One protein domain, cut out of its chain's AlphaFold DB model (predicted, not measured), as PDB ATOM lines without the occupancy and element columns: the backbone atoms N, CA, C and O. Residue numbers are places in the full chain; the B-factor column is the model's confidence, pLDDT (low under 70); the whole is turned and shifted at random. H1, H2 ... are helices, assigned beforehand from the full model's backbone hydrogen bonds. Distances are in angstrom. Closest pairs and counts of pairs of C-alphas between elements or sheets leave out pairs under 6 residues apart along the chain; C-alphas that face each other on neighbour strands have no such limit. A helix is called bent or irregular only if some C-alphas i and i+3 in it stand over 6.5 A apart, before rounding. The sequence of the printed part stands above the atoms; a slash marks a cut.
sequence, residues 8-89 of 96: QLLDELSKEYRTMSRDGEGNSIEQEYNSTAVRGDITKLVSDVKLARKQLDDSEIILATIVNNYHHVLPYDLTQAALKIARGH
ATOM      1  N   GLN A   8      40.737 -15.225  25.998       88.75
ATOM      2  CA  GLN A   8      41.108 -14.732  24.673       88.75
ATOM      3  C   GLN A   8      42.374 -13.865  24.715       88.75
ATOM      4  O   GLN A   8      43.292 -14.104  23.936       88.75
ATOM      5  N   LEU A   9      42.465 -12.925  25.663       90.50
ATOM      6  CA  LEU A   9      43.667 -12.103  25.848       90.50
ATOM      7  C   LEU A   9      44.892 -12.963  26.195       90.50
ATOM      8  O   LEU A   9      45.991 -12.708  25.711       90.50
ATOM      9  N   LEU A  10      44.703 -14.017  26.993       91.44
ATOM     10  CA  LEU A  10      45.761 -14.985  27.290       91.44
ATOM     11  C   LEU A  10      46.200 -15.770  26.042       91.44
ATOM     12  O   LEU A  10      47.391 -16.018  25.865       91.44
ATOM     13  N   ASP A  11      45.274 -16.140  25.158       90.19
ATOM     14  CA  ASP A  11      45.604 -16.837  23.910       90.19
ATOM     15  C   ASP A  11      46.341 -15.939  22.912       90.19
ATOM     16  O   ASP A  11      47.265 -16.398  22.234       90.19
ATOM     17  N   GLU A  12      45.970 -14.663  22.833       90.69
ATOM     18  CA  GLU A  12      46.686 -13.654  22.048       90.69
ATOM     19  C   GLU A  12      48.113 -13.470  22.576       90.69
ATOM     20  O   GLU A  12      49.069 -13.609  21.809       90.69
ATOM     21  N   LEU A  13      48.265 -13.312  23.895       88.31
ATOM     22  CA  LEU A  13      49.568 -13.229  24.552       88.31
ATOM     23  C   LEU A  13      50.410 -14.486  24.280       88.31
ATOM     24  O   LEU A  13      51.569 -14.402  23.882       88.31
ATOM     25  N   SER A  14      49.831 -15.682  24.409       87.75
ATOM     26  CA  SER A  14      50.556 -16.923  24.120       87.75
ATOM     27  C   SER A  14      51.048 -16.997  22.672       87.75
ATOM     28  O   SER A  14      52.108 -17.581  22.439       87.75
ATOM     29  N   LYS A  15      50.295 -16.482  21.694       87.38
ATOM     30  CA  LYS A  15      50.701 -16.490  20.278       87.38
ATOM     31  C   LYS A  15      51.873 -15.548  20.028       87.38
ATOM     32  O   LYS A  15      52.808 -15.926  19.322       87.38
ATOM     33  N   GLU A  16      51.840 -14.366  20.635       85.31
ATOM     34  CA  GLU A  16      52.918 -13.381  20.543       85.31
ATOM     35  C   GLU A  16      54.249 -13.980  21.018       85.31
ATOM     36  O   GLU A  16      55.230 -14.001  20.274       85.31
ATOM     37  N   TYR A  17      54.263 -14.590  22.207       84.31
ATOM     38  CA  TYR A  17      55.499 -15.123  22.787       84.31
ATOM     39  C   TYR A  17      55.998 -16.413  22.121       84.31
ATOM     40  O   TYR A  17      57.205 -16.663  22.122       84.31
ATOM     41  N   ARG A  18      55.126 -17.193  21.465       82.00
ATOM     42  CA  ARG A  18      55.538 -18.356  20.648       82.00
ATOM     43  C   ARG A  18      56.279 -17.972  19.370       82.00
ATOM     44  O   ARG A  18      56.977 -18.813  18.807       82.00
ATOM     45  N   THR A  19      56.122 -16.741  18.893       77.25
ATOM     46  CA  THR A  19      56.610 -16.341  17.571       77.25
ATOM     47  C   THR A  19      57.882 -15.513  17.711       77.25
ATOM     48  O   THR A  19      57.827 -14.371  18.167       77.25
ATOM     49  N   MET A  20      59.048 -16.061  17.336       76.50
ATOM     50  CA  MET A  20      60.289 -15.271  17.298       76.50
ATOM     51  C   MET A  20      60.161 -14.120  16.303       76.50
ATOM     52  O   MET A  20      59.724 -14.308  15.165       76.50
ATOM     53  N   SER A  21      60.576 -12.932  16.739       78.00
ATOM     54  CA  SER A  21      60.696 -11.770  15.866       78.00
ATOM     55  C   SER A  21      61.748 -12.055  14.796       78.00
ATOM     56  O   SER A  21      62.748 -12.722  15.069       78.00
ATOM     57  N   ARG A  22      61.518 -11.568  13.578       81.69
ATOM     58  CA  ARG A  22      62.453 -11.721  12.460       81.69
ATOM     59  C   ARG A  22      62.938 -10.364  11.976       81.69
ATOM     60  O   ARG A  22      62.206  -9.382  12.090       81.69
ATOM     61  N   ASP A  23      64.163 -10.318  11.469       82.50
ATOM     62  CA  ASP A  23      64.684  -9.150  10.758       82.50
ATOM     63  C   ASP A  23      64.049  -9.019   9.357       82.50
ATOM     64  O   ASP A  23      63.224  -9.839   8.940       82.50
ATOM     65  N   GLY A  24      64.437  -7.976   8.616       79.56
ATOM     66  CA  GLY A  24      63.986  -7.755   7.235       79.56
ATOM     67  C   GLY A  24      64.472  -8.807   6.227       79.56
ATOM     68  O   GLY A  24      63.993  -8.823   5.097       79.56
ATOM     69  N   GLU A  25      65.386  -9.690   6.631       84.62
ATOM     70  CA  GLU A  25      65.974 -10.766   5.825       84.62
ATOM     71  C   GLU A  25      65.391 -12.145   6.195       84.62
ATOM     72  O   GLU A  25      65.630 -13.138   5.510       84.62
ATOM     73  N   GLY A  26      64.560 -12.207   7.243       79.44
ATOM     74  CA  GLY A  26      63.898 -13.413   7.726       79.44
ATOM     75  C   GLY A  26      64.672 -14.192   8.794       79.44
ATOM     76  O   GLY A  26      64.189 -15.252   9.210       79.44
ATOM     77  N   ASN A  27      65.813 -13.693   9.275       81.94
ATOM     78  CA  ASN A  27      66.560 -14.311  10.366       81.94
ATOM     79  C   ASN A  27      65.889 -14.015  11.704       81.94
ATOM     80  O   ASN A  27      65.291 -12.961  11.907       81.94
ATOM     81  N   SER A  28      65.986 -14.958  12.636       78.94
ATOM     82  CA  SER A  28      65.372 -14.798  13.954       78.94
ATOM     83  C   SER A  28      66.208 -13.841  14.806       78.94
ATOM     84  O   SER A  28      67.404 -14.061  14.977       78.94
ATOM     85  N   ILE A  29      65.578 -12.801  15.355       79.06
ATOM     86  CA  ILE A  29      66.211 -11.855  16.277       79.06
ATOM     87  C   ILE A  29      65.822 -12.233  17.703       79.06
ATOM     88  O   ILE A  29      64.637 -12.272  18.052       79.06
ATOM     89  N   GLU A  30      66.822 -12.449  18.551       74.81
ATOM     90  CA  GLU A  30      66.620 -12.553  19.991       74.81
ATOM     91  C   GLU A  30      66.711 -11.154  20.615       74.81
ATOM     92  O   GLU A  30      67.741 -10.488  20.534       74.81
ATOM     93  N   GLN A  31      65.604 -10.667  21.179       73.94
ATOM     94  CA  GLN A  31      65.583  -9.365  21.851       73.94
ATOM     95  C   GLN A  31      66.122  -9.516  23.278       73.94
ATOM     96  O   GLN A  31      65.840 -10.512  23.941       73.94
ATOM     97  N   GLU A  32      66.821  -8.491  23.771       73.38
ATOM     98  CA  GLU A  32      67.546  -8.490  25.054       73.38
ATOM     99  C   GLU A  32      66.709  -8.960  26.263       73.38
ATOM    100  O   GLU A  32      67.207  -9.690  27.115       73.38
ATOM    101  N   TYR A  33      65.413  -8.626  26.297       74.69
ATOM    102  CA  TYR A  33      64.481  -9.007  27.372       74.69
ATOM    103  C   TYR A  33      63.414 -10.024  26.946       74.69
ATOM    104  O   TYR A  33      62.518 -10.342  27.721       74.69
ATOM    105  N   ASN A  34      63.487 -10.534  25.716       78.25
ATOM    106  CA  ASN A  34      62.524 -11.486  25.161       78.25
ATOM    107  C   ASN A  34      63.267 -12.677  24.547       78.25
ATOM    108  O   ASN A  34      63.052 -13.050  23.385       78.25
ATOM    109  N   SER A  35      64.191 -13.223  25.339       84.31
ATOM    110  CA  SER A  35      64.956 -14.413  24.992       84.31
ATOM    111  C   SER A  35      64.057 -15.639  24.875       84.31
ATOM    112  O   SER A  35      62.913 -15.664  25.343       84.31
ATOM    113  N   THR A  36      64.591 -16.693  24.276       83.69
ATOM    114  CA  THR A  36      63.893 -17.976  24.123       83.69
ATOM    115  C   THR A  36      63.409 -18.536  25.468       83.69
ATOM    116  O   THR A  36      62.298 -19.060  25.554       83.69
ATOM    117  N   ALA A  37      64.204 -18.372  26.531       86.25
ATOM    118  CA  ALA A  37      63.838 -18.802  27.879       86.25
ATOM    119  C   ALA A  37      62.645 -18.002  28.430       86.25
ATOM    120  O   ALA A  37      61.652 -18.595  28.845       86.25
ATOM    121  N   VAL A  38      62.694 -16.668  28.336       87.00
ATOM    122  CA  VAL A  38      61.615 -15.780  28.808       87.00
ATOM    123  C   VAL A  38      60.303 -16.062  28.071       87.00
ATOM    124  O   VAL A  38      59.242 -16.148  28.687       87.00
ATOM    125  N   ARG A  39      60.366 -16.282  26.755       87.69
ATOM    126  CA  ARG A  39      59.205 -16.668  25.939       87.69
ATOM    127  C   ARG A  39      58.577 -17.977  26.414       87.69
ATOM    128  O   ARG A  39      57.348 -18.070  26.503       87.69
ATOM    129  N   GLY A  40      59.412 -18.970  26.726       88.38
ATOM    130  CA  GLY A  40      58.994 -20.257  27.283       88.38
ATOM    131  C   GLY A  40      58.312 -20.109  28.645       88.38
ATOM    132  O   GLY A  40      57.232 -20.661  28.859       88.38
ATOM    133  N   ASP A  41      58.892 -19.302  29.532       91.00
ATOM    134  CA  ASP A  41      58.331 -19.044  30.860       91.00
ATOM    135  C   ASP A  41      56.969 -18.349  30.771       91.00
ATOM    136  O   ASP A  41      56.013 -18.768  31.424       91.00
ATOM    137  N   ILE A  42      56.830 -17.343  29.902       90.25
ATOM    138  CA  ILE A  42      55.559 -16.633  29.704       90.25
ATOM    139  C   ILE A  42      54.489 -17.565  29.132       90.25
ATOM    140  O   ILE A  42      53.356 -17.574  29.613       90.25
ATOM    141  N   THR A  43      54.830 -18.396  28.143       90.88
ATOM    142  CA  THR A  43      53.865 -19.366  27.595       90.88
ATOM    143  C   THR A  43      53.419 -20.391  28.631       90.88
ATOM    144  O   THR A  43      52.241 -20.759  28.653       90.88
ATOM    145  N   LYS A  44      54.328 -20.831  29.504       93.81
ATOM    146  CA  LYS A  44      53.992 -21.710  30.625       93.81
ATOM    147  C   LYS A  44      53.072 -21.011  31.626       93.81
ATOM    148  O   LYS A  44      52.026 -21.562  31.944       93.81
ATOM    149  N   LEU A  45      53.398 -19.786  32.046       93.88
ATOM    150  CA  LEU A  45      52.562 -19.001  32.960       93.88
ATOM    151  C   LEU A  45      51.146 -18.800  32.411       93.88
ATOM    152  O   LEU A  45      50.172 -18.968  33.142       93.88
ATOM    153  N   VAL A  46      51.011 -18.506  31.115       93.81
ATOM    154  CA  VAL A  46      49.699 -18.419  30.459       93.81
ATOM    155  C   VAL A  46      48.931 -19.738  30.572       93.81
ATOM    156  O   VAL A  46      47.748 -19.737  30.918       93.81
ATOM    157  N   SER A  47      49.590 -20.867  30.301       92.62
ATOM    158  CA  SER A  47      48.976 -22.190  30.435       92.62
ATOM    159  C   SER A  47      48.544 -22.477  31.876       92.62
ATOM    160  O   SER A  47      47.425 -22.942  32.093       92.62
ATOM    161  N   ASP A  48      49.393 -22.162  32.854       94.94
ATOM    162  CA  ASP A  48      49.128 -22.395  34.274       94.94
ATOM    163  C   ASP A  48      47.934 -21.557  34.762       94.94
ATOM    164  O   ASP A  48      47.063 -22.074  35.457       94.94
ATOM    165  N   VAL A  49      47.818 -20.295  34.325       93.12
ATOM    166  CA  VAL A  49      46.653 -19.446  34.635       93.12
ATOM    167  C   VAL A  49      45.364 -20.039  34.065       93.12
ATOM    168  O   VAL A  49      44.346 -20.083  34.760       93.12
ATOM    169  N   LYS A  50      45.383 -20.517  32.815       91.50
ATOM    170  CA  LYS A  50      44.207 -21.153  32.200       91.50
ATOM    171  C   LYS A  50      43.818 -22.440  32.927       91.50
ATOM    172  O   LYS A  50      42.631 -22.686  33.133       91.50
ATOM    173  N   LEU A  51      44.801 -23.241  33.334       93.44
ATOM    174  CA  LEU A  51      44.568 -24.464  34.097       93.44
ATOM    175  C   LEU A  51      43.978 -24.160  35.480       93.44
ATOM    176  O   LEU A  51      42.998 -24.792  35.863       93.44
ATOM    177  N   ALA A  52      44.526 -23.177  36.194       92.06
ATOM    178  CA  ALA A  52      44.041 -22.778  37.512       92.06
ATOM    179  C   ALA A  52      42.585 -22.289  37.470       92.06
ATOM    180  O   ALA A  52      41.808 -22.617  38.362       92.06
ATOM    181  N   ARG A  53      42.188 -21.564  36.413       89.94
ATOM    182  CA  ARG A  53      40.785 -21.165  36.199       89.94
ATOM    183  C   ARG A  53      39.873 -22.365  36.041       89.94
ATOM    184  O   ARG A  53      38.903 -22.484  36.770       89.94
ATOM    185  N   LYS A  54      40.244 -23.294  35.163       89.81
ATOM    186  CA  LYS A  54      39.470 -24.520  34.976       89.81
ATOM    187  C   LYS A  54      39.328 -25.305  36.285       89.81
ATOM    188  O   LYS A  54      38.251 -25.786  36.600       89.81
ATOM    189  N   GLN A  55      40.409 -25.425  37.056       91.44
ATOM    190  CA  GLN A  55      40.381 -26.111  38.350       91.44
ATOM    191  C   GLN A  55      39.487 -25.402  39.372       91.44
ATOM    192  O   GLN A  55      38.857 -26.076  40.187       91.44
ATOM    193  N   LEU A  56      39.433 -24.068  39.343       88.44
ATOM    194  CA  LEU A  56      38.502 -23.293  40.156       88.44
ATOM    195  C   LEU A  56      37.056 -23.599  39.749       88.44
ATOM    196  O   LEU A  56      36.280 -23.991  40.616       88.44
ATOM    197  N   ASP A  57      36.735 -23.528  38.456       86.25
ATOM    198  CA  ASP A  57      35.396 -23.826  37.928       86.25
ATOM    199  C   ASP A  57      34.951 -25.251  38.316       86.25
ATOM    200  O   ASP A  57      33.873 -25.454  38.878       86.25
ATOM    201  N   ASP A  58      35.823 -26.243  38.105       87.75
ATOM    202  CA  ASP A  58      35.579 -27.643  38.475       87.75
ATOM    203  C   ASP A  58      35.336 -27.787  39.994       87.75
ATOM    204  O   ASP A  58      34.444 -28.520  40.432       87.75
ATOM    205  N   SER A  59      36.103 -27.062  40.818       87.56
ATOM    206  CA  SER A  59      35.956 -27.078  42.280       87.56
ATOM    207  C   SER A  59      34.644 -26.441  42.738       87.56
ATOM    208  O   SER A  59      34.010 -26.942  43.670       87.56
ATOM    209  N   GLU A  60      34.209 -25.365  42.084       85.56
ATOM    210  CA  GLU A  60      32.937 -24.706  42.378       85.56
ATOM    211  C   GLU A  60      31.739 -25.592  42.010       85.56
ATOM    212  O   GLU A  60      30.787 -25.686  42.790       85.56
ATOM    213  N   ILE A  61      31.808 -26.331  40.897       85.12
ATOM    214  CA  ILE A  61      30.797 -27.333  40.514       85.12
ATOM    215  C   ILE A  61      30.696 -28.446  41.569       85.12
ATOM    216  O   ILE A  61      29.595 -28.845  41.974       85.12
ATOM    217  N   ILE A  62      31.839 -28.949  42.046       86.88
ATOM    218  CA  ILE A  62      31.877 -29.966  43.106       86.88
ATOM    219  C   ILE A  62      31.267 -29.409  44.397       86.88
ATOM    220  O   ILE A  62      30.427 -30.072  45.012       86.88
ATOM    221  N   LEU A  63      31.630 -28.185  44.788       85.50
ATOM    222  CA  LEU A  63      31.071 -27.523  45.966       85.50
ATOM    223  C   LEU A  63      29.548 -27.380  45.855       85.50
ATOM    224  O   LEU A  63      28.835 -27.745  46.790       85.50
ATOM    225  N   ALA A  64      29.039 -26.924  44.709       83.00
ATOM    226  CA  ALA A  64      27.606 -26.807  44.452       83.00
ATOM    227  C   ALA A  64      26.889 -28.160  44.594       83.00
ATOM    228  O   ALA A  64      25.825 -28.249  45.207       83.00
ATOM    229  N   THR A  65      27.503 -29.230  44.084       85.56
ATOM    230  CA  THR A  65      26.975 -30.598  44.181       85.56
ATOM    231  C   THR A  65      26.907 -31.077  45.632       85.56
ATOM    232  O   THR A  65      25.889 -31.628  46.055       85.56
ATOM    233  N   ILE A  66      27.961 -30.845  46.420       85.81
ATOM    234  CA  ILE A  66      27.985 -31.186  47.850       85.81
ATOM    235  C   ILE A  66      26.883 -30.424  48.582       85.81
ATOM    236  O   ILE A  66      26.097 -31.029  49.306       85.81
ATOM    237  N   VAL A  67      26.782 -29.113  48.372       85.56
ATOM    238  CA  VAL A  67      25.763 -28.297  49.036       85.56
ATOM    239  C   VAL A  67      24.364 -28.770  48.662       85.56
ATOM    240  O   VAL A  67      23.560 -29.015  49.552       85.56
ATOM    241  N   ASN A  68      24.074 -29.004  47.381       83.44
ATOM    242  CA  ASN A  68      22.762 -29.496  46.957       83.44
ATOM    243  C   ASN A  68      22.400 -30.836  47.611       83.44
ATOM    244  O   ASN A  68      21.270 -31.004  48.069       83.44
ATOM    245  N   ASN A  69      23.352 -31.761  47.735       87.12
ATOM    246  CA  ASN A  69      23.094 -33.071  48.333       87.12
ATOM    247  C   ASN A  69      22.997 -33.032  49.865       87.12
ATOM    248  O   ASN A  69      22.232 -33.798  50.447       87.12
ATOM    249  N   TYR A  70      23.731 -32.135  50.527       87.06
ATOM    250  CA  TYR A  70      23.888 -32.140  51.985       87.06
ATOM    251  C   TYR A  70      23.325 -30.900  52.693       87.06
ATOM    252  O   TYR A  70      23.423 -30.810  53.912       87.06
ATOM    253  N   HIS A  71      22.673 -29.968  51.990       82.56
ATOM    254  CA  HIS A  71      22.119 -28.738  52.584       82.56
ATOM    255  C   HIS A  71      21.203 -28.987  53.793       82.56
ATOM    256  O   HIS A  71      21.117 -28.143  54.676       82.56
ATOM    257  N   HIS A  72      20.534 -30.143  53.845       85.19
ATOM    258  CA  HIS A  72      19.638 -30.546  54.929       85.19
ATOM    259  C   HIS A  72      20.361 -30.913  56.240       85.19
ATOM    260  O   HIS A  72      19.730 -30.930  57.293       85.19
ATOM    261  N   VAL A  73      21.667 -31.201  56.186       89.62
ATOM    262  CA  VAL A  73      22.520 -31.463  57.360       89.62
ATOM    263  C   VAL A  73      23.609 -30.408  57.570       89.62
ATOM    264  O   VAL A  73      24.268 -30.407  58.608       89.62
ATOM    265  N   LEU A  74      23.817 -29.512  56.604       83.25
ATOM    266  CA  LEU A  74      24.786 -28.425  56.711       83.25
ATOM    267  C   LEU A  74      24.196 -27.229  57.477       83.25
ATOM    268  O   LEU A  74      23.026 -26.888  57.279       83.25
ATOM    269  N   PRO A  75      24.995 -26.530  58.307       88.25
ATOM    270  CA  PRO A  75      24.572 -25.277  58.923       88.25
ATOM    271  C   PRO A  75      24.109 -24.263  57.872       88.25
ATOM    272  O   PRO A  75      24.754 -24.103  56.833       88.25
ATOM    273  N   TYR A  76      23.016 -23.549  58.158       83.38
ATOM    274  CA  TYR A  76      22.395 -22.605  57.222       83.38
ATOM    275  C   TYR A  76      23.394 -21.583  56.661       83.38
ATOM    276  O   TYR A  76      23.471 -21.415  55.446       83.38
ATOM    277  N   ASP A  77      24.215 -20.973  57.517       83.81
ATOM    278  CA  ASP A  77      25.186 -19.949  57.107       83.81
ATOM    279  C   ASP A  77      26.243 -20.497  56.138       83.81
ATOM    280  O   ASP A  77      26.634 -19.824  55.183       83.81
ATOM    281  N   LEU A  78      26.663 -21.748  56.343       80.38
ATOM    282  CA  LEU A  78      27.653 -22.418  55.503       80.38
ATOM    283  C   LEU A  78      27.053 -22.788  54.141       80.38
ATOM    284  O   LEU A  78      27.679 -22.574  53.104       80.38
ATOM    285  N   THR A  79      25.801 -23.253  54.143       81.56
ATOM    286  CA  THR A  79      25.004 -23.497  52.935       81.56
ATOM    287  C   THR A  79      24.823 -22.213  52.122       81.56
ATOM    288  O   THR A  79      25.077 -22.213  50.919       81.56
ATOM    289  N   GLN A  80      24.441 -21.095  52.752       81.62
ATOM    290  CA  GLN A  80      24.245 -19.821  52.048       81.62
ATOM    291  C   GLN A  80      25.556 -19.245  51.499       81.62
ATOM    292  O   GLN A  80      25.585 -18.764  50.366       81.62
ATOM    293  N   ALA A  81      26.654 -19.320  52.259       80.75
ATOM    294  CA  ALA A  81      27.965 -18.871  51.794       80.75
ATOM    295  C   ALA A  81      28.441 -19.671  50.572       80.75
ATOM    296  O   ALA A  81      28.880 -19.086  49.581       80.75
ATOM    297  N   ALA A  82      28.296 -20.997  50.607       77.50
ATOM    298  CA  ALA A  82      28.692 -21.860  49.503       77.50
ATOM    299  C   ALA A  82      27.789 -21.687  48.265       77.50
ATOM    300  O   ALA A  82      28.293 -21.624  47.145       77.50
ATOM    301  N   LEU A  83      26.473 -21.509  48.450       76.62
ATOM    302  CA  LEU A  83      25.549 -21.185  47.354       76.62
ATOM    303  C   LEU A  83      25.863 -19.836  46.703       76.62
ATOM    304  O   LEU A  83      25.692 -19.697  45.497       76.62
ATOM    305  N   LYS A  84      26.318 -18.841  47.469       79.12
ATOM    306  CA  LYS A  84      26.702 -17.530  46.930       79.12
ATOM    307  C   LYS A  84      27.925 -17.618  46.014       79.12
ATOM    308  O   LYS A  84      27.966 -16.921  45.007       79.12
ATOM    309  N   ILE A  85      28.891 -18.471  46.357       74.56
ATOM    310  CA  ILE A  85      30.069 -18.740  45.520       74.56
ATOM    311  C   ILE A  85      29.631 -19.487  44.253       74.56
ATOM    312  O   ILE A  85      29.902 -19.025  43.153       74.56
ATOM    313  N   ALA A  86      28.842 -20.555  44.406       64.81
ATOM    314  CA  ALA A  86      28.365 -21.369  43.289       64.81
ATOM    315  C   ALA A  86      27.428 -20.626  42.310       64.81
ATOM    316  O   ALA A  86      27.467 -20.872  41.108       64.81
ATOM    317  N   ARG A  87      26.570 -19.713  42.793       58.84
ATOM    318  CA  ARG A  87      25.635 -18.941  41.945       58.84
ATOM    319  C   ARG A  87      26.308 -17.831  41.142       58.84
ATOM    320  O   ARG A  87      25.756 -17.433  40.123       58.84
ATOM    321  N   GLY A  88      27.497 -17.378  41.548       56.28
ATOM    322  CA  GLY A  88      28.262 -16.366  40.815       56.28
ATOM    323  C   GLY A  88      28.649 -16.776  39.387       56.28
ATOM    324  O   GLY A  88      28.909 -15.893  38.582       56.28
ATOM    325  N   HIS A  89      28.634 -18.077  39.064       48.78
ATOM    326  CA  HIS A  89      28.935 -18.612  37.728       48.78
ATOM    327  C   HIS A  89      27.703 -19.062  36.923       48.78
ATOM    328  O   HIS A  89      27.825 -19.314  35.728       48.78
TER     329      HIS A  89
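This is residues 8 to 89 of the 96 residues of an uncharacterized protein of Paenibacillus odorifer (UniProt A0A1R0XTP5). One long helix, H2, is the spine of a rod-shaped, all-helix model, and a shorter helix folds back on it near each end: H1 over residues 39 to 46, H3 over residues 60 to 67. Between these two contacts the spine is bare at residues 51 to 56, while a long loop, residues 19 to 35, reaches past the beginning of H2 and makes one end of the rod. The printed part has 82 residues with three named helices, in the order H1, H2, H3, and no named strand. The whole is extended, with a radius of gyration of the C-alphas of 21.6 A, and the C-alphas span 70 by 19 by 15 A.

H2, residues 36 to 70, touches both other helices, each with a part of its length alone. With residues 39 to 46 it touches H1, residues 8 to 18; the closest C-alphas are those of Tyr 17 and Arg 39, 5.1 A apart. H1 and H2 run opposite ways at a shallow tilt of 29 degrees and form a helical hairpin. With residues 60 to 67 H2 touches H3, residues 76 to 87; the closest C-alphas are those of Ala 64 and Ala 86, 5.6 A apart. H2 and H3 run opposite ways at a steep tilt of 46 degrees. H1 and H3 are apart. Residues 51 to 56 of H2 stand free. In H1, H2 and H3 every O i to N i+4 pair of the backbone is within hydrogen-bond range.

H2 has 35 residues and measures 50.8 A from C-alpha 36 at (63.893, -17.976, 24.123) to C-alpha 70 at (23.888, -32.140, 51.985). H1 has 11 residues and measures 15.4 A; it begins at C-alpha 8, (41.108, -14.732, 24.673). H3 has 12 residues and measures 16.0 A; it ends at C-alpha 87, (25.635, -18.941, 41.945). No helix is bent or irregular.

The two C-alphas farthest apart in the domain are those of Glu 25, in the stretch between H1 and H2, and Val 73, between H2 and H3, at 70.5 A. The C-alphas of the first and last printed residues, Gln 8 and His 89, are 18.3 A apart. The printed part has no cut. The link from H1 to H2 is long, with 17 residues, and their C-alphas lie 21 to 37 A from the mean of all C-alphas; the link from H2 to H3 is tight, with 5 residues. The mean pLDDT of the printed part is 83.8, and residues 86 to 89, of which 86 and 87 belong to H3, are under 70.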